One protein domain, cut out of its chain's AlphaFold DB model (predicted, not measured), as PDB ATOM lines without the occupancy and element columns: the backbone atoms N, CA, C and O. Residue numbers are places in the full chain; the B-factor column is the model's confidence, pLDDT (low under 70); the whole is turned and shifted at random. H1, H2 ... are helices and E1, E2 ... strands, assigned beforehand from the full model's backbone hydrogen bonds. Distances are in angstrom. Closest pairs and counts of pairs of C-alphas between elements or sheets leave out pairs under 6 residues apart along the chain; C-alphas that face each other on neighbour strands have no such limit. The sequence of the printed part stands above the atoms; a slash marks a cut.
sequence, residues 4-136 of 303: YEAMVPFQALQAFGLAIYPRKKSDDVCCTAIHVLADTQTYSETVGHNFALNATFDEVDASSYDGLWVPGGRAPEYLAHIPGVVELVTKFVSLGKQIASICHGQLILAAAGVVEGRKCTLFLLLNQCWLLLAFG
ATOM      1  N   TYR A   4       0.589  24.878  29.953       92.12
ATOM      2  CA  TYR A   4       0.389  23.535  30.497       92.12
ATOM      3  C   TYR A   4       0.564  23.491  32.012       92.12
ATOM      4  O   TYR A   4      -0.185  22.802  32.703       92.12
ATOM      5  N   GLU A   5       1.523  24.237  32.558       91.61
ATOM      6  CA  GLU A   5       1.765  24.284  34.002       91.61
ATOM      7  C   GLU A   5       0.599  24.912  34.779       91.61
ATOM      8  O   GLU A   5       0.501  24.715  35.993       91.61
ATOM      9  N   ALA A   6      -0.284  25.651  34.100       91.60
ATOM     10  CA  ALA A   6      -1.538  26.141  34.654       91.60
ATOM     11  C   ALA A   6      -2.719  25.200  34.367       91.60
ATOM     12  O   ALA A   6      -3.424  24.838  35.307       91.60
ATOM     13  N   MET A   7      -2.940  24.798  33.107       91.05
ATOM     14  CA  MET A   7      -4.161  24.082  32.715       91.05
ATOM     15  C   MET A   7      -4.193  22.625  33.171       91.05
ATOM     16  O   MET A   7      -5.178  22.222  33.791       91.05
ATOM     17  N   VAL A   8      -3.115  21.860  32.960       88.62
ATOM     18  CA  VAL A   8      -3.104  20.421  33.279       88.62
ATOM     19  C   VAL A   8      -3.422  20.191  34.765       88.62
ATOM     20  O   VAL A   8      -4.342  19.430  35.065       88.62
ATOM     21  N   PRO A   9      -2.740  20.849  35.729       87.28
ATOM     22  CA  PRO A   9      -3.038  20.666  37.148       87.28
ATOM     23  C   PRO A   9      -4.413  21.219  37.511       87.28
ATOM     24  O   PRO A   9      -5.094  20.630  38.345       87.28
ATOM     25  N   PHE A  10      -4.829  22.334  36.901       88.58
ATOM     26  CA  PHE A  10      -6.134  22.927  37.168       88.58
ATOM     27  C   PHE A  10      -7.262  21.965  36.802       88.58
ATOM     28  O   PHE A  10      -8.134  21.734  37.631       88.58
ATOM     29  N   GLN A  11      -7.210  21.352  35.620       85.53
ATOM     30  CA  GLN A  11      -8.235  20.419  35.162       85.53
ATOM     31  C   GLN A  11      -8.154  19.054  35.847       85.53
ATOM     32  O   GLN A  11      -9.187  18.510  36.239       85.53
ATOM     33  N   ALA A  12      -6.945  18.528  36.072       80.14
ATOM     34  CA  ALA A  12      -6.746  17.276  36.802       80.14
ATOM     35  C   ALA A  12      -7.251  17.365  38.253       80.14
ATOM     36  O   ALA A  12      -7.768  16.391  38.800       80.14
ATOM     37  N   LEU A  13      -7.124  18.541  38.878       78.09
ATOM     38  CA  LEU A  13      -7.606  18.797  40.233       78.09
ATOM     39  C   LEU A  13      -9.014  19.391  40.289       78.09
ATOM     40  O   LEU A  13      -9.515  19.554  41.397       78.09
ATOM     41  N   GLN A  14      -9.649  19.752  39.166       68.56
ATOM     42  CA  GLN A  14     -10.797  20.680  39.137       68.56
ATOM     43  C   GLN A  14     -12.051  20.200  39.870       68.56
ATOM     44  O   GLN A  14     -12.975  20.985  40.060       68.56
ATOM     45  N   ALA A  15     -12.065  18.972  40.384       54.46
ATOM     46  CA  ALA A  15     -12.984  18.634  41.461       54.46
ATOM     47  C   ALA A  15     -12.858  19.591  42.683       54.46
ATOM     48  O   ALA A  15     -13.824  19.723  43.428       54.46
ATOM     49  N   PHE A  16     -11.724  20.295  42.870       56.34
ATOM     50  CA  PHE A  16     -11.393  21.060  44.086       56.34
ATOM     51  C   PHE A  16     -10.581  22.365  43.883       56.34
ATOM     52  O   PHE A  16     -10.248  23.031  44.863       56.34
ATOM     53  N   GLY A  17     -10.211  22.745  42.653       67.99
ATOM     54  CA  GLY A  17      -9.258  23.841  42.403       67.99
ATOM     55  C   GLY A  17      -9.875  25.234  42.201       67.99
ATOM     56  O   GLY A  17     -10.732  25.419  41.335       67.99
ATOM     57  N   LEU A  18      -9.367  26.243  42.921       78.65
ATOM     58  CA  LEU A  18      -9.564  27.662  42.593       78.65
ATOM     59  C   LEU A  18      -8.288  28.262  41.988       78.65
ATOM     60  O   LEU A  18      -7.190  28.068  42.508       78.65
ATOM     61  N   ALA A  19      -8.440  29.022  40.908       85.39
ATOM     62  CA  ALA A  19      -7.390  29.758  40.230       85.39
ATOM     63  C   ALA A  19      -7.555  31.261  40.476       85.39
ATOM     64  O   ALA A  19      -8.581  31.859  40.146       85.39
ATOM     65  N   ILE A  20      -6.504  31.864  41.030       85.52
ATOM     66  CA  ILE A  20      -6.448  33.273  41.422       85.52
ATOM     67  C   ILE A  20      -5.237  33.974  40.820       85.52
ATOM     68  O   ILE A  20      -4.204  33.361  40.551       85.52
ATOM     69  N   TYR A  21      -5.342  35.293  40.664       86.90
ATOM     70  CA  TYR A  21      -4.234  36.139  40.241       86.90
ATOM     71  C   TYR A  21      -4.339  37.524  40.903       86.90
ATOM     72  O   TYR A  21      -5.429  38.101  40.912       86.90
ATOM     73  N   PRO A  22      -3.242  38.102  41.430       86.93
ATOM     74  CA  PRO A  22      -3.288  39.396  42.107       86.93
ATOM     75  C   PRO A  22      -3.896  40.501  41.247       86.93
ATOM     76  O   PRO A  22      -3.532  40.658  40.081       86.93
ATOM     77  N   ARG A  23      -4.752  41.332  41.854       88.41
ATOM     78  CA  ARG A  23      -5.463  42.444  41.189       88.41
ATOM     79  C   ARG A  23      -6.488  42.009  40.130       88.41
ATOM     80  O   ARG A  23      -6.930  42.856  39.357       88.41
ATOM     81  N   LYS A  24      -6.849  40.725  40.085       91.43
ATOM     82  CA  LYS A  24      -7.905  40.182  39.224       91.43
ATOM     83  C   LYS A  24      -8.994  39.503  40.047       91.43
ATOM     84  O   LYS A  24      -8.763  39.069  41.179       91.43
ATOM     85  N   LYS A  25     -10.183  39.449  39.463       90.91
ATOM     86  CA  LYS A  25     -11.392  38.852  40.028       90.91
ATOM     87  C   LYS A  25     -11.716  37.535  39.329       90.91
ATOM     88  O   LYS A  25     -11.102  37.199  38.316       90.91
ATOM     89  N   SER A  26     -12.704  36.816  39.857       89.50
ATOM     90  CA  SER A  26     -13.350  35.745  39.092       89.50
ATOM     91  C   SER A  26     -13.771  36.252  37.707       89.50
ATOM     92  O   SER A  26     -14.174  37.408  37.571       89.50
ATOM     93  N   ASP A  27     -13.658  35.387  36.703       89.06
ATOM     94  CA  ASP A  27     -13.935  35.615  35.278       89.06
ATOM     95  C   ASP A  27     -12.953  36.535  34.530       89.06
ATOM     96  O   ASP A  27     -13.008  36.623  33.300       89.06
ATOM     97  N   ASP A  28     -11.992  37.165  35.217       93.89
ATOM     98  CA  ASP A  28     -10.868  37.799  34.525       93.89
ATOM     99  C   ASP A  28      -9.980  36.735  33.858       93.89
ATOM    100  O   ASP A  28      -9.840  35.604  34.324       93.89
ATOM    101  N   VAL A  29      -9.306  37.117  32.772       93.31
ATOM    102  CA  VAL A  29      -8.439  36.211  32.007       93.31
ATOM    103  C   VAL A  29      -6.962  36.532  32.186       93.31
ATOM    104  O   VAL A  29      -6.560  37.698  32.237       93.31
ATOM    105  N   CYS A  30      -6.120  35.507  32.245       93.69
ATOM    106  CA  CYS A  30      -4.665  35.609  32.197       93.69
ATOM    107  C   CYS A  30      -4.135  35.078  30.867       93.69
ATOM    108  O   CYS A  30      -4.448  33.957  30.484       93.69
ATOM    109  N   CYS A  31      -3.282  35.853  30.195       94.70
ATOM    110  CA  CYS A  31      -2.524  35.337  29.061       94.70
ATOM    111  C   CYS A  31      -1.517  34.292  29.556       94.70
ATOM    112  O   CYS A  31      -0.812  34.521  30.553       94.70
ATOM    113  N   THR A  32      -1.410  33.178  28.843       96.75
ATOM    114  CA  THR A  32      -0.380  32.169  29.084       96.75
ATOM    115  C   THR A  32       0.701  32.209  28.008       96.75
ATOM    116  O   THR A  32       0.562  32.843  26.957       96.75
ATOM    117  N   ALA A  33       1.831  31.591  28.325       95.87
ATOM    118  CA  ALA A  33       2.995  31.483  27.466       95.87
ATOM    119  C   ALA A  33       3.256  30.009  27.165       95.87
ATOM    120  O   ALA A  33       3.161  29.180  28.062       95.87
ATOM    121  N   ILE A  34       3.621  29.720  25.925       93.19
ATOM    122  CA  ILE A  34       4.074  28.407  25.475       93.19
ATOM    123  C   ILE A  34       5.597  28.439  25.461       93.19
ATOM    124  O   ILE A  34       6.182  29.233  24.722       93.19
ATOM    125  N   HIS A  35       6.247  27.618  26.288       91.97
ATOM    126  CA  HIS A  35       7.711  27.544  26.384       91.97
ATOM    127  C   HIS A  35       8.230  26.279  25.707       91.97
ATOM    128  O   HIS A  35       7.986  25.167  26.164       91.97
ATOM    129  N   VAL A  36       8.984  26.447  24.621       86.23
ATOM    130  CA  VAL A  36       9.457  25.325  23.797       86.23
ATOM    131  C   VAL A  36      10.968  25.243  23.860       86.23
ATOM    132  O   VAL A  36      11.665  26.165  23.432       86.23
ATOM    133  N   LEU A  37      11.471  24.124  24.371       82.96
ATOM    134  CA  LEU A  37      12.887  23.789  24.302       82.96
ATOM    135  C   LEU A  37      13.196  23.247  22.903       82.96
ATOM    136  O   LEU A  37      12.709  22.187  22.521       82.96
ATOM    137  N   ALA A  38      13.988  24.001  22.149       77.59
ATOM    138  CA  ALA A  38      14.545  23.599  20.861       77.59
ATOM    139  C   ALA A  38      16.078  23.511  20.973       77.59
ATOM    140  O   ALA A  38      16.635  23.746  22.046       77.59
ATOM    141  N   ASP A  39      16.773  23.251  19.862       82.97
ATOM    142  CA  ASP A  39      18.246  23.208  19.780       82.97
ATOM    143  C   ASP A  39      18.915  24.602  19.901       82.97
ATOM    144  O   ASP A  39      19.949  24.895  19.298       82.97
ATOM    145  N   THR A  40      18.308  25.504  20.671       85.44
ATOM    146  CA  THR A  40      18.782  26.849  20.995       85.44
ATOM    147  C   THR A  40      19.292  26.907  22.435       85.44
ATOM    148  O   THR A  40      19.048  26.019  23.244       85.44
ATOM    149  N   GLN A  41      20.006  27.976  22.799       89.81
ATOM    150  CA  GLN A  41      20.565  28.118  24.157       89.81
ATOM    151  C   GLN A  41      19.502  28.253  25.262       89.81
ATOM    152  O   GLN A  41      19.815  28.110  26.439       89.81
ATOM    153  N   THR A  42      18.265  28.579  24.891       89.91
ATOM    154  CA  THR A  42      17.120  28.733  25.791       89.91
ATOM    155  C   THR A  42      15.827  28.412  25.038       89.91
ATOM    156  O   THR A  42      15.860  28.195  23.824       89.91
ATOM    157  N   TYR A  43      14.699  28.383  25.746       89.67
ATOM    158  CA  TYR A  43      13.385  28.162  25.156       89.67
ATOM    159  C   TYR A  43      12.954  29.327  24.250       89.67
ATOM    160  O   TYR A  43      13.293  30.489  24.487       89.67
ATOM    161  N   SER A  44      12.158  29.026  23.228       91.22
ATOM    162  CA  SER A  44      11.359  30.032  22.520       91.22
ATOM    163  C   SER A  44      10.005  30.206  23.199       91.22
ATOM    164  O   SER A  44       9.495  29.260  23.802       91.22
ATOM    165  N   GLU A  45       9.405  31.390  23.070       93.60
ATOM    166  CA  GLU A  45       8.090  31.679  23.637       93.60
ATOM    167  C   GLU A  45       7.083  32.130  22.574       93.60
ATOM    168  O   GLU A  45       7.358  33.043  21.792       93.60
ATOM    169  N   THR A  46       5.894  31.529  22.600       94.26
ATOM    170  CA  THR A  46       4.698  31.981  21.873       94.26
ATOM    171  C   THR A  46       3.526  32.181  22.841       94.26
ATOM    172  O   THR A  46       3.617  31.883  24.033       94.26
ATOM    173  N   VAL A  47       2.424  32.754  22.352       95.24
ATOM    174  CA  VAL A  47       1.216  32.987  23.159       95.24
ATOM    175  C   VAL A  47       0.376  31.712  23.202       95.24
ATOM    176  O   VAL A  47       0.059  31.156  22.149       95.24
ATOM    177  N   GLY A  48       0.009  31.283  24.410       94.79
ATOM    178  CA  GLY A  48      -0.894  30.156  24.637       94.79
ATOM    179  C   GLY A  48      -2.364  30.560  24.645       94.79
ATOM    180  O   GLY A  48      -2.783  31.536  24.012       94.79
ATOM    181  N   HIS A  49      -3.177  29.791  25.356       94.31
ATOM    182  CA  HIS A  49      -4.577  30.122  25.579       94.31
ATOM    183  C   HIS A  49      -4.749  31.280  26.573       94.31
ATOM    184  O   HIS A  49      -3.880  31.617  27.373       94.31
ATOM    185  N   ASN A  50      -5.922  31.909  26.555       94.83
ATOM    186  CA  ASN A  50      -6.318  32.747  27.681       94.83
ATOM    187  C   ASN A  50      -6.909  31.843  28.761       94.83
ATOM    188  O   ASN A  50      -7.882  31.135  28.513       94.83
ATOM    189  N   PHE A  51      -6.338  31.900  29.957       93.39
ATOM    190  CA  PHE A  51      -6.788  31.133  31.108       93.39
ATOM    191  C   PHE A  51      -7.772  31.968  31.933       93.39
ATOM    192  O   PHE A  51      -7.405  33.034  32.434       93.39
ATOM    193  N   ALA A  52      -9.013  31.505  32.077       92.37
ATOM    194  CA  ALA A  52     -10.032  32.174  32.884       92.37
ATOM    195  C   ALA A  52      -9.857  31.849  34.376       92.37
ATOM    196  O   ALA A  52      -9.704  30.689  34.754       92.37
ATOM    197  N   LEU A  53      -9.881  32.875  35.222       93.10
ATOM    198  CA  LEU A  53      -9.858  32.728  36.677       93.10
ATOM    199  C   LEU A  53     -11.266  32.413  37.191       93.10
ATOM    200  O   LEU A  53     -12.243  32.931  36.662       93.10
ATOM    201  N   ASN A  54     -11.374  31.611  38.249       90.87
ATOM    202  CA  ASN A  54     -12.659  31.258  38.875       90.87
ATOM    203  C   ASN A  54     -12.771  31.747  40.332       90.87
ATOM    204  O   ASN A  54     -13.690  31.355  41.048       90.87
ATOM    205  N   ALA A  55     -11.819  32.570  40.784       92.34
ATOM    206  CA  ALA A  55     -11.810  33.162  42.113       92.34
ATOM    207  C   ALA A  55     -11.092  34.521  42.122       92.34
ATOM    208  O   ALA A  55     -10.214  34.804  41.302       92.34
ATOM    209  N   THR A  56     -11.459  35.368  43.082       94.04
ATOM    210  CA  THR A  56     -10.858  36.691  43.297       94.04
ATOM    211  C   THR A  56      -9.717  36.592  44.303       94.04
ATOM    212  O   THR A  56      -9.911  36.090  45.406       94.04
ATOM    213  N   PHE A  57      -8.530  37.105  43.962       94.13
ATOM    214  CA  PHE A  57      -7.337  36.970  44.812       94.13
ATOM    215  C   PHE A  57      -7.517  37.568  46.216       94.13
ATOM    216  O   PHE A  57      -7.162  36.930  47.202       94.13
ATOM    217  N   ASP A  58      -8.104  38.763  46.312       92.33
ATOM    218  CA  ASP A  58      -8.257  39.493  47.580       92.33
ATOM    219  C   ASP A  58      -9.328  38.883  48.513       92.33
ATOM    220  O   ASP A  58      -9.469  39.307  49.658       92.33
ATOM    221  N   GLU A  59     -10.084  37.890  48.035       93.35
ATOM    222  CA  GLU A  59     -11.134  37.187  48.787       93.35
ATOM    223  C   GLU A  59     -10.659  35.820  49.317       93.35
ATOM    224  O   GLU A  59     -11.401  35.118  50.003       93.35
ATOM    225  N   VAL A  60      -9.416  35.427  49.013       91.41
ATOM    226  CA  VAL A  60      -8.861  34.130  49.407       91.41
ATOM    227  C   VAL A  60      -8.434  34.125  50.870       91.41
ATOM    228  O   VAL A  60      -7.508  34.827  51.273       91.41
ATOM    229  N   ASP A  61      -9.032  33.223  51.648       92.51
ATOM    230  CA  ASP A  61      -8.509  32.813  52.948       92.51
ATOM    231  C   ASP A  61      -7.737  31.493  52.833       92.51
ATOM    232  O   ASP A  61      -8.327  30.427  52.668       92.51
ATOM    233  N   ALA A  62      -6.413  31.551  52.997       93.13
ATOM    234  CA  ALA A  62      -5.527  30.385  52.966       93.13
ATOM    235  C   ALA A  62      -5.960  29.238  53.901       93.13
ATOM    236  O   ALA A  62      -5.636  28.083  53.632       93.13
ATOM    237  N   SER A  63      -6.683  29.524  54.993       93.83
ATOM    238  CA  SER A  63      -7.155  28.487  55.922       93.83
ATOM    239  C   SER A  63      -8.202  27.546  55.311       93.83
ATOM    240  O   SER A  63      -8.333  26.405  55.756       93.83
ATOM    241  N   SER A  64      -8.882  28.001  54.255       92.37
ATOM    242  CA  SER A  64      -9.957  27.280  53.567       92.37
ATOM    243  C   SER A  64      -9.458  26.277  52.518       92.37
ATOM    244  O   SER A  64     -10.271  25.617  51.881       92.37
ATOM    245  N   TYR A  65      -8.139  26.152  52.331       90.74
ATOM    246  CA  TYR A  65      -7.534  25.308  51.297       90.74
ATOM    247  C   TYR A  65      -6.570  24.283  51.898       90.74
ATOM    248  O   TYR A  65      -5.901  24.535  52.905       90.74
ATOM    249  N   ASP A  66      -6.458  23.120  51.258       88.16
ATOM    250  CA  ASP A  66      -5.532  22.055  51.673       88.16
ATOM    251  C   ASP A  66      -4.119  22.221  51.100       88.16
ATOM    252  O   ASP A  66      -3.145  21.728  51.678       88.16
ATOM    253  N   GLY A  67      -3.973  23.027  50.046       89.76
ATOM    254  CA  GLY A  67      -2.681  23.559  49.639       89.76
ATOM    255  C   GLY A  67      -2.708  24.454  48.417       89.76
ATOM    256  O   GLY A  67      -3.756  24.951  48.011       89.76
ATOM    257  N   LEU A  68      -1.514  24.692  47.881       92.15
ATOM    258  CA  LEU A  68      -1.235  25.715  46.882       92.15
ATOM    259  C   LEU A  68      -0.433  25.133  45.714       92.15
ATOM    260  O   LEU A  68       0.613  24.515  45.919       92.15
ATOM    261  N   TRP A  69      -0.896  25.389  44.492       91.59
ATOM    262  CA  TRP A  69      -0.150  25.131  43.261       91.59
ATOM    263  C   TRP A  69       0.429  26.436  42.714       91.59
ATOM    264  O   TRP A  69      -0.288  27.426  42.569       91.59
ATOM    265  N   VAL A  70       1.724  26.441  42.399       93.27
ATOM    266  CA  VAL A  70       2.426  27.607  41.857       93.27
ATOM    267  C   VAL A  70       2.989  27.265  40.473       93.27
ATOM    268  O   VAL A  70       4.063  26.651  40.401       93.27
ATOM    269  N   PRO A  71       2.292  27.652  39.385       93.03
ATOM    270  CA  PRO A  71       2.764  27.422  38.026       93.03
ATOM    271  C   PRO A  71       3.994  28.287  37.731       93.03
ATOM    272  O   PRO A  71       4.217  29.324  38.362       93.03
ATOM    273  N   GLY A  72       4.781  27.883  36.745       93.42
ATOM    274  CA  GLY A  72       5.939  28.615  36.269       93.42
ATOM    275  C   GLY A  72       5.643  29.525  35.077       93.42
ATOM    276  O   GLY A  72       4.725  30.360  35.077       93.42
ATOM    277  N   GLY A  73       6.500  29.431  34.064       93.58
ATOM    278  CA  GLY A  73       6.634  30.420  32.996       93.58
ATOM    279  C   GLY A  73       7.184  31.757  33.499       93.58
ATOM    280  O   GLY A  73       7.906  31.811  34.488       93.58
ATOM    281  N   ARG A  74       6.820  32.871  32.850       95.24
ATOM    282  CA  ARG A  74       7.294  34.214  33.261       95.24
ATOM    283  C   ARG A  74       6.542  34.838  34.438       95.24
ATOM    284  O   ARG A  74       6.961  35.864  34.954       95.24
ATOM    285  N   ALA A  75       5.402  34.271  34.843       96.51
ATOM    286  CA  ALA A  75       4.585  34.882  35.898       96.51
ATOM    287  C   ALA A  75       5.300  35.003  37.257       96.51
ATOM    288  O   ALA A  75       5.259  36.080  37.852       96.51
ATOM    289  N   PRO A  76       5.999  33.961  37.736       96.18
ATOM    290  CA  PRO A  76       6.713  34.006  39.006       96.18
ATOM    291  C   PRO A  76       7.703  35.159  39.160       96.18
ATOM    292  O   PRO A  76       7.824  35.675  40.265       96.18
ATOM    293  N   GLU A  77       8.360  35.595  38.078       95.25
ATOM    294  CA  GLU A  77       9.340  36.690  38.104       95.25
ATOM    295  C   GLU A  77       8.735  37.975  38.682       95.25
ATOM    296  O   GLU A  77       9.281  38.554  39.615       95.25
ATOM    297  N   TYR A  78       7.568  38.397  38.186       95.94
ATOM    298  CA  TYR A  78       6.911  39.599  38.698       95.94
ATOM    299  C   TYR A  78       6.020  39.320  39.916       95.94
ATOM    300  O   TYR A  78       5.861  40.198  40.762       95.94
ATOM    301  N   LEU A  79       5.437  38.119  40.038       96.99
ATOM    302  CA  LEU A  79       4.592  37.761  41.185       96.99
ATOM    303  C   LEU A  79       5.397  37.699  42.489       96.99
ATOM    304  O   LEU A  79       4.876  38.081  43.536       96.99
ATOM    305  N   ALA A  80       6.670  37.301  42.424       96.12
ATOM    306  CA  ALA A  80       7.595  37.282  43.558       96.12
ATOM    307  C   ALA A  80       7.810  38.666  44.204       96.12
ATOM    308  O   ALA A  80       8.238  38.752  45.352       96.12
ATOM    309  N   HIS A  81       7.485  39.751  43.494       96.06
ATOM    310  CA  HIS A  81       7.607  41.126  43.984       96.06
ATOM    311  C   HIS A  81       6.288  41.725  44.498       96.06
ATOM    312  O   HIS A  81       6.258  42.897  44.877       96.06
ATOM    313  N   ILE A  82       5.191  40.963  44.514       96.55
ATOM    314  CA  ILE A  82       3.893  41.433  45.009       96.55
ATOM    315  C   ILE A  82       3.738  41.015  46.482       96.55
ATOM    316  O   ILE A  82       3.622  39.816  46.743       96.55
ATOM    317  N   PRO A  83       3.660  41.958  47.449       96.09
ATOM    318  CA  PRO A  83       3.594  41.625  48.877       96.09
ATOM    319  C   PRO A  83       2.474  40.645  49.237       96.09
ATOM    320  O   PRO A  83       2.740  39.647  49.896       96.09
ATOM    321  N   GLY A  84       1.260  40.842  48.709       95.95
ATOM    322  CA  GLY A  84       0.131  39.939  48.969       95.95
ATOM    323  C   GLY A  84       0.363  38.493  48.506       95.95
ATOM    324  O   GLY A  84      -0.121  37.562  49.139       95.95
ATOM    325  N   VAL A  85       1.147  38.271  47.442       96.97
ATOM    326  CA  VAL A  85       1.513  36.914  46.986       96.97
ATOM    327  C   VAL A  85       2.495  36.272  47.959       96.97
ATOM    328  O   VAL A  85       2.323  35.116  48.344       96.97
ATOM    329  N   VAL A  86       3.515  37.025  48.369       96.94
ATOM    330  CA  VAL A  86       4.526  36.571  49.330       96.94
ATOM    331  C   VAL A  86       3.885  36.252  50.685       96.94
ATOM    332  O   VAL A  86       4.171  35.210  51.278       96.94
ATOM    333  N   GLU A  87       2.974  37.107  51.149       96.68
ATOM    334  CA  GLU A  87       2.184  36.898  52.364       96.68
ATOM    335  C   GLU A  87       1.323  35.636  52.268       96.68
ATOM    336  O   GLU A  87       1.342  34.821  53.191       96.68
ATOM    337  N   LEU A  88       0.631  35.423  51.143       96.76
ATOM    338  CA  LEU A  88      -0.182  34.228  50.919       96.76
ATOM    339  C   LEU A  88       0.664  32.948  50.988       96.76
ATOM    340  O   LEU A  88       0.325  32.027  51.731       96.76
ATOM    341  N   VAL A  89       1.798  32.899  50.281       96.74
ATOM    342  CA  VAL A  89       2.718  31.745  50.315       96.74
ATOM    343  C   VAL A  89       3.232  31.494  51.732       96.74
ATOM    344  O   VAL A  89       3.195  30.362  52.216       96.74
ATOM    345  N   THR A  90       3.650  32.550  52.430       96.60
ATOM    346  CA  THR A  90       4.108  32.462  53.824       96.60
ATOM    347  C   THR A  90       3.001  31.925  54.730       96.60
ATOM    348  O   THR A  90       3.252  31.083  55.595       96.60
ATOM    349  N   LYS A  91       1.748  32.344  54.502       96.69
ATOM    350  CA  LYS A  91       0.584  31.870  55.249       96.69
ATOM    351  C   LYS A  91       0.334  30.378  55.035       96.69
ATOM    352  O   LYS A  91       0.183  29.673  56.033       96.69
ATOM    353  N   PHE A  92       0.366  29.880  53.797       95.95
ATOM    354  CA  PHE A  92       0.251  28.442  53.509       95.95
ATOM    355  C   PHE A  92       1.327  27.626  54.244       95.95
ATOM    356  O   PHE A  92       1.006  26.630  54.893       95.95
ATOM    357  N   VAL A  93       2.582  28.093  54.235       94.64
ATOM    358  CA  VAL A  93       3.681  27.442  54.970       94.64
ATOM    359  C   VAL A  93       3.447  27.464  56.481       94.64
ATOM    360  O   VAL A  93       3.618  26.439  57.137       94.64
ATOM    361  N   SER A  94       3.005  28.595  57.041       95.67
ATOM    362  CA  SER A  94       2.724  28.727  58.480       95.67
ATOM    363  C   SER A  94       1.599  27.808  58.966       95.67
ATOM    364  O   SER A  94       1.608  27.373  60.114       95.67
ATOM    365  N   LEU A  95       0.644  27.491  58.085       96.40
ATOM    366  CA  LEU A  95      -0.463  26.575  58.354       96.40
ATOM    367  C   LEU A  95      -0.078  25.099  58.153       96.40
ATOM    368  O   LEU A  95      -0.921  24.229  58.355       96.40
ATOM    369  N   GLY A  96       1.161  24.802  57.742       92.89
ATOM    370  CA  GLY A  96       1.600  23.437  57.438       92.89
ATOM    371  C   GLY A  96       0.888  22.822  56.230       92.89
ATOM    372  O   GLY A  96       0.806  21.601  56.128       92.89
ATOM    373  N   LYS A  97       0.339  23.661  55.343       91.79
ATOM    374  CA  LYS A  97      -0.365  23.232  54.133       91.79
ATOM    375  C   LYS A  97       0.632  22.883  53.033       91.79
ATOM    376  O   LYS A  97       1.750  23.404  52.992       91.79
ATOM    377  N   GLN A  98       0.217  22.009  52.123       89.36
ATOM    378  CA  GLN A  98       1.105  21.525  51.072       89.36
ATOM    379  C   GLN A  98       1.265  22.566  49.972       89.36
ATOM    380  O   GLN A  98       0.322  23.268  49.612       89.36
ATOM    381  N   ILE A  99       2.475  22.670  49.431       91.15
ATOM    382  CA  ILE A  99       2.774  23.564  48.317       91.15
ATOM    383  C   ILE A  99       3.480  22.758  47.244       91.15
ATOM    384  O   ILE A  99       4.517  22.142  47.499       91.15
ATOM    385  N   ALA A 100       2.929  22.795  46.040       89.78
ATOM    386  CA  ALA A 100       3.557  22.273  44.845       89.78
ATOM    387  C   ALA A 100       3.903  23.436  43.919       89.78
ATOM    388  O   ALA A 100       3.096  24.332  43.686       89.78
ATOM    389  N   SER A 101       5.133  23.445  43.422       91.04
ATOM    390  CA  SER A 101       5.655  24.525  42.595       91.04
ATOM    391  C   SER A 101       6.539  23.951  41.501       91.04
ATOM    392  O   SER A 101       7.302  23.016  41.749       91.04
ATOM    393  N   ILE A 102       6.407  24.491  40.293       91.12
ATOM    394  CA  ILE A 102       7.028  23.948  39.086       91.12
ATOM    395  C   ILE A 102       7.733  25.044  38.280       91.12
ATOM    396  O   ILE A 102       7.344  26.213  38.305       91.12
ATOM    397  N   CYS A 103       8.779  24.640  37.554       91.34
ATOM    398  CA  CYS A 103       9.546  25.494  36.652       91.34
ATOM    399  C   CYS A 103      10.107  26.741  37.348       91.34
ATOM    400  O   CYS A 103      11.032  26.602  38.140       91.34
ATOM    401  N   HIS A 104       9.587  27.934  37.058       93.18
ATOM    402  CA  HIS A 104      10.008  29.188  37.688       93.18
ATOM    403  C   HIS A 104       9.173  29.550  38.927       93.18
ATOM    404  O   HIS A 104       9.496  30.524  39.605       93.18
ATOM    405  N   GLY A 105       8.122  28.789  39.261       92.70
ATOM    406  CA  GLY A 105       7.232  29.050  40.401       92.70
ATOM    407  C   GLY A 105       7.974  29.196  41.732       92.70
ATOM    408  O   GLY A 105       7.601  29.995  42.592       92.70
ATOM    409  N   GLN A 106       9.094  28.490  41.863       92.34
ATOM    410  CA  GLN A 106       9.970  28.479  43.023       92.34
ATOM    411  C   GLN A 106      10.597  29.852  43.305       92.34
ATOM    412  O   GLN A 106      11.004  30.089  44.441       92.34
ATOM    413  N   LEU A 107      10.634  30.775  42.333       94.36
ATOM    414  CA  LEU A 107      11.038  32.167  42.566       94.36
ATOM    415  C   LEU A 107      10.151  32.840  43.622       94.36
ATOM    416  O   LEU A 107      10.659  33.573  44.468       94.36
ATOM    417  N   ILE A 108       8.849  32.536  43.635       96.38
ATOM    418  CA  ILE A 108       7.923  33.053  44.651       96.38
ATOM    419  C   ILE A 108       8.250  32.448  46.023       96.38
ATOM    420  O   ILE A 108       8.264  33.157  47.027       96.38
ATOM    421  N   LEU A 109       8.574  31.150  46.077       95.74
ATOM    422  CA  LEU A 109       8.965  30.484  47.326       95.74
ATOM    423  C   LEU A 109      10.286  31.042  47.881       95.74
ATOM    424  O   LEU A 109      10.431  31.207  49.093       95.74
ATOM    425  N   ALA A 110      11.241  31.352  47.000       94.61
ATOM    426  CA  ALA A 110      12.498  31.992  47.366       94.61
ATOM    427  C   ALA A 110      12.269  33.414  47.897       94.61
ATOM    428  O   ALA A 110      12.799  33.757  48.952       94.61
ATOM    429  N   ALA A 111      11.431  34.213  47.229       96.05
ATOM    430  CA  ALA A 111      11.072  35.558  47.682       96.05
ATOM    431  C   ALA A 111      10.331  35.560  49.031       96.05
ATOM    432  O   ALA A 111      10.516  36.474  49.830       96.05
ATOM    433  N   ALA A 112       9.549  34.514  49.315       96.23
ATOM    434  CA  ALA A 112       8.911  34.315  50.612       96.23
ATOM    435  C   ALA A 112       9.854  33.793  51.711       96.23
ATOM    436  O   ALA A 112       9.452  33.714  52.868       96.23
ATOM    437  N   GLY A 113      11.098  33.424  51.383       95.15
ATOM    438  CA  GLY A 113      12.065  32.919  52.362       95.15
ATOM    439  C   GLY A 113      11.705  31.551  52.953       95.15
ATOM    440  O   GLY A 113      12.186  31.200  54.024       95.15
ATOM    441  N   VAL A 114      10.866  30.756  52.277       94.11
ATOM    442  CA  VAL A 114      10.310  29.500  52.834       94.11
ATOM    443  C   VAL A 114      11.061  28.227  52.412       94.11
ATOM    444  O   VAL A 114      10.636  27.110  52.720       94.11
ATOM    445  N   VAL A 115      12.172  28.380  51.687       91.23
ATOM    446  CA  VAL A 115      12.942  27.267  51.098       91.23
ATOM    447  C   VAL A 115      14.206  26.901  51.880       91.23
ATOM    448  O   VAL A 115      14.838  25.892  51.570       91.23
ATOM    449  N   GLU A 116      14.582  27.674  52.899       89.19
ATOM    450  CA  GLU A 116      15.782  27.403  53.693       89.19
ATOM    451  C   GLU A 116      15.708  26.019  54.368       89.19
ATOM    452  O   GLU A 116      14.705  25.644  54.975       89.19
ATOM    453  N   GLY A 117      16.765  25.216  54.199       90.36
ATOM    454  CA  GLY A 117      16.842  23.850  54.728       90.36
ATOM    455  C   GLY A 117      15.939  22.819  54.032       90.36
ATOM    456  O   GLY A 117      15.908  21.658  54.443       90.36
ATOM    457  N   ARG A 118      15.207  23.198  52.975       89.84
ATOM    458  CA  ARG A 118      14.323  22.295  52.226       89.84
ATOM    459  C   ARG A 118      15.070  21.663  51.052       89.84
ATOM    460  O   ARG A 118      15.868  22.307  50.382       89.84
ATOM    461  N   LYS A 119      14.781  20.391  50.768       88.32
ATOM    462  CA  LYS A 119      15.203  19.744  49.517       88.32
ATOM    463  C   LYS A 119      14.174  20.072  48.439       88.32
ATOM    464  O   LYS A 119      13.006  19.726  48.598       88.32
ATOM    465  N   CYS A 120      14.597  20.723  47.365       81.45
ATOM    466  CA  CYS A 120      13.747  21.070  46.230       81.45
ATOM    467  C   CYS A 120      14.530  20.954  44.916       81.45
ATOM    468  O   CYS A 120      15.759  20.903  44.914       81.45
ATOM    469  N   THR A 121      13.801  20.891  43.803       79.53
ATOM    470  CA  THR A 121      14.353  20.990  42.449       79.53
ATOM    471  C   THR A 121      13.731  22.184  41.733       79.53
ATOM    472  O   THR A 121      12.675  22.682  42.138       79.53
ATOM    473  N   LEU A 122      14.378  22.615  40.657       69.69
ATOM    474  CA  LEU A 122      13.907  23.647  39.743       69.69
ATOM    475  C   LEU A 122      13.819  23.049  38.331       69.69
ATOM    476  O   LEU A 122      14.608  22.166  37.996       69.69
ATOM    477  N   PHE A 123      12.880  23.531  37.513       56.05
ATOM    478  CA  PHE A 123      12.860  23.309  36.054       56.05
ATOM    479  C   PHE A 123      12.574  21.885  35.512       56.05
ATOM    480  O   PHE A 123      12.638  21.677  34.307       56.05
ATOM    481  N   LEU A 124      12.195  20.903  36.340       44.77
ATOM    482  CA  LEU A 124      11.792  19.569  35.853       44.77
ATOM    483  C   LEU A 124      10.281  19.348  35.985       44.77
ATOM    484  O   LEU A 124       9.687  19.698  37.006       44.77
ATOM    485  N   LEU A 125       9.683  18.745  34.951       44.48
ATOM    486  CA  LEU A 125       8.284  18.309  34.932       44.48
ATOM    487  C   LEU A 125       8.036  17.366  36.116       44.48
ATOM    488  O   LEU A 125       8.591  16.268  36.181       44.48
ATOM    489  N   LEU A 126       7.224  17.810  37.073       48.69
ATOM    490  CA  LEU A 126       6.789  16.974  38.185       48.69
ATOM    491  C   LEU A 126       5.810  15.925  37.656       48.69
ATOM    492  O   LEU A 126       4.858  16.256  36.951       48.69
ATOM    493  N   ASN A 127       6.013  14.663  38.035       55.07
ATOM    494  CA  ASN A 127       4.968  13.662  37.883       55.07
ATOM    495  C   ASN A 127       3.772  14.092  38.763       55.07
ATOM    496  O   ASN A 127       3.904  14.254  39.977       55.07
ATOM    497  N   GLN A 128       2.612  14.319  38.152       56.60
ATOM    498  CA  GLN A 128       1.426  14.825  38.843       56.60
ATOM    499  C   GLN A 128       0.842  13.838  39.868       56.60
ATOM    500  O   GLN A 128       0.152  14.287  40.784       56.60
ATOM    501  N   CYS A 129       1.198  12.540  39.821       56.34
ATOM    502  CA  CYS A 129       0.844  11.573  40.875       56.34
ATOM    503  C   CYS A 129       1.210  12.101  42.272       56.34
ATOM    504  O   CYS A 129       0.476  11.904  43.240       56.34
ATOM    505  N   TRP A 130       2.355  12.788  42.386       59.31
ATOM    506  CA  TRP A 130       2.854  13.295  43.664       59.31
ATOM    507  C   TRP A 130       1.946  14.357  44.267       59.31
ATOM    508  O   TRP A 130       1.916  14.477  45.485       59.31
ATOM    509  N   LEU A 131       1.202  15.102  43.448       68.15
ATOM    510  CA  LEU A 131       0.303  16.140  43.929       68.15
ATOM    511  C   LEU A 131      -0.901  15.526  44.645       68.15
ATOM    512  O   LEU A 131      -1.162  15.863  45.796       68.15
ATOM    513  N   LEU A 132      -1.573  14.565  44.000       67.10
ATOM    514  CA  LEU A 132      -2.702  13.843  44.595       67.10
ATOM    515  C   LEU A 132      -2.279  13.127  45.883       67.10
ATOM    516  O   LEU A 132      -2.938  13.264  46.912       67.10
ATOM    517  N   LEU A 133      -1.137  12.431  45.849       66.24
ATOM    518  CA  LEU A 133      -0.583  11.745  47.019       66.24
ATOM    519  C   LEU A 133      -0.182  12.727  48.134       66.24
ATOM    520  O   LEU A 133      -0.396  12.441  49.312       66.24
ATOM    521  N   ALA A 134       0.379  13.894  47.792       68.82
ATOM    522  CA  ALA A 134       0.771  14.908  48.772       68.82
ATOM    523  C   ALA A 134      -0.429  15.491  49.525       68.82
ATOM    524  O   ALA A 134      -0.275  15.854  50.691       68.82
ATOM    525  N   PHE A 135      -1.606  15.530  48.894       73.63
ATOM    526  CA  PHE A 135      -2.872  15.937  49.508       73.63
ATOM    527  C   PHE A 135      -3.586  14.817  50.279       73.63
ATOM    528  O   PHE A 135      -4.739  14.973  50.662       73.63
ATOM    529  N   GLY A 136      -2.911  13.691  50.531       74.50
ATOM    530  CA  GLY A 136      -3.487  12.545  51.239       74.50
ATOM    531  C   GLY A 136      -4.331  11.628  50.354       74.50
ATOM    532  O   GLY A 136      -4.863  10.635  50.846       74.50
TER     533      GLY A 136
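This is residues 4 to 136 of the 303 residues of an uncharacterized protein of Glycine max (UniProt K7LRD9). Two short parallel strands, E3 and E4, lie side by side near the middle, with helices H3 and H4 over one side and H5 over the other. The long hairpin of E1 and E2 is apart from E3 and E4, and H1 is near E3 and comes close to the hairpin with its residues 4 to 7; the two C-alphas farthest apart are those of Asp 39, in the link between E1 and E2, and Ser 63, in the long stretch of residues 53 to 66. The printed part has 133 residues with five named helices and four named strands, in the order H1 E1 E2 E3 H2 H3 E4 H4 H5; the class is mixed, helices and strands, though under half of the residues are in named elements. One sheet is E1 and E2, antiparallel, and the other is E3 and E4, parallel. The whole is compact, with a radius of gyration of the C-alphas of 14.6 A and spans of 44 by 38 by 30 A.

The closest C-alphas of H1, residues 4 to 13, and E2, residues 44 to 52, are those of Met 7 and Phe 51, 7.7 A apart. E2 forms an antiparallel hairpin with E1, residues 29 to 36, at 151 degrees between directions; N 30 and O 51 are 2.8 A apart, within hydrogen-bond range. E3, residues 67 to 70, and E4, residues 98 to 101, are parallel at 8 degrees, with N 70 and O 100 at 2.8 A. Between them in the chain come H2, residues 75 to 79, and H3, residues 83 to 94: a strand-helix-strand unit, two parallel neighbour strands with helices between, its crossover right-handed. The closest C-alphas of E3 and H3 are those of Gly 67 and Phe 92, 6.9 A apart. H4, residues 106 to 111, touches H2, closest at C-alphas 76 and 108, 5.9 A. H3, with residues 85 to 89 alone, touches H4 about perpendicular at 78 degrees, closest at C-alphas 86 and 108, 6.8 A. For H5, residues 129 to 134, and E4 the closest C-alphas are those of Leu 131 and Ala 100, 7.0 A. H1 and H5 are only just apart, closest 8.2 A. Every O i to N i+4 pair is within hydrogen-bond range in H2, H3, H4 and H5; in H1 5 of 6 are.

H1 begins at C-alpha 4, (0.389, 23.535, 30.497), and is 13.5 A long. E1 measures 22.5 A and E2 23.9 A. E3 spans 10.2 A, H3 16.1 A and E4 10.1 A. H2, H4 and H5 are short; H5 ends at C-alpha 134, (0.771, 14.908, 48.772).

The C-alphas of Asp 39 and Ser 63, the two farthest apart, are 44.5 A apart. The printed part has no cut. The links H1 to E1, E2 to E3 and H4 to H5 are long. Mean pLDDT of the printed part is 87.4; residues 14 to 17 and 122 to 134 are under 70.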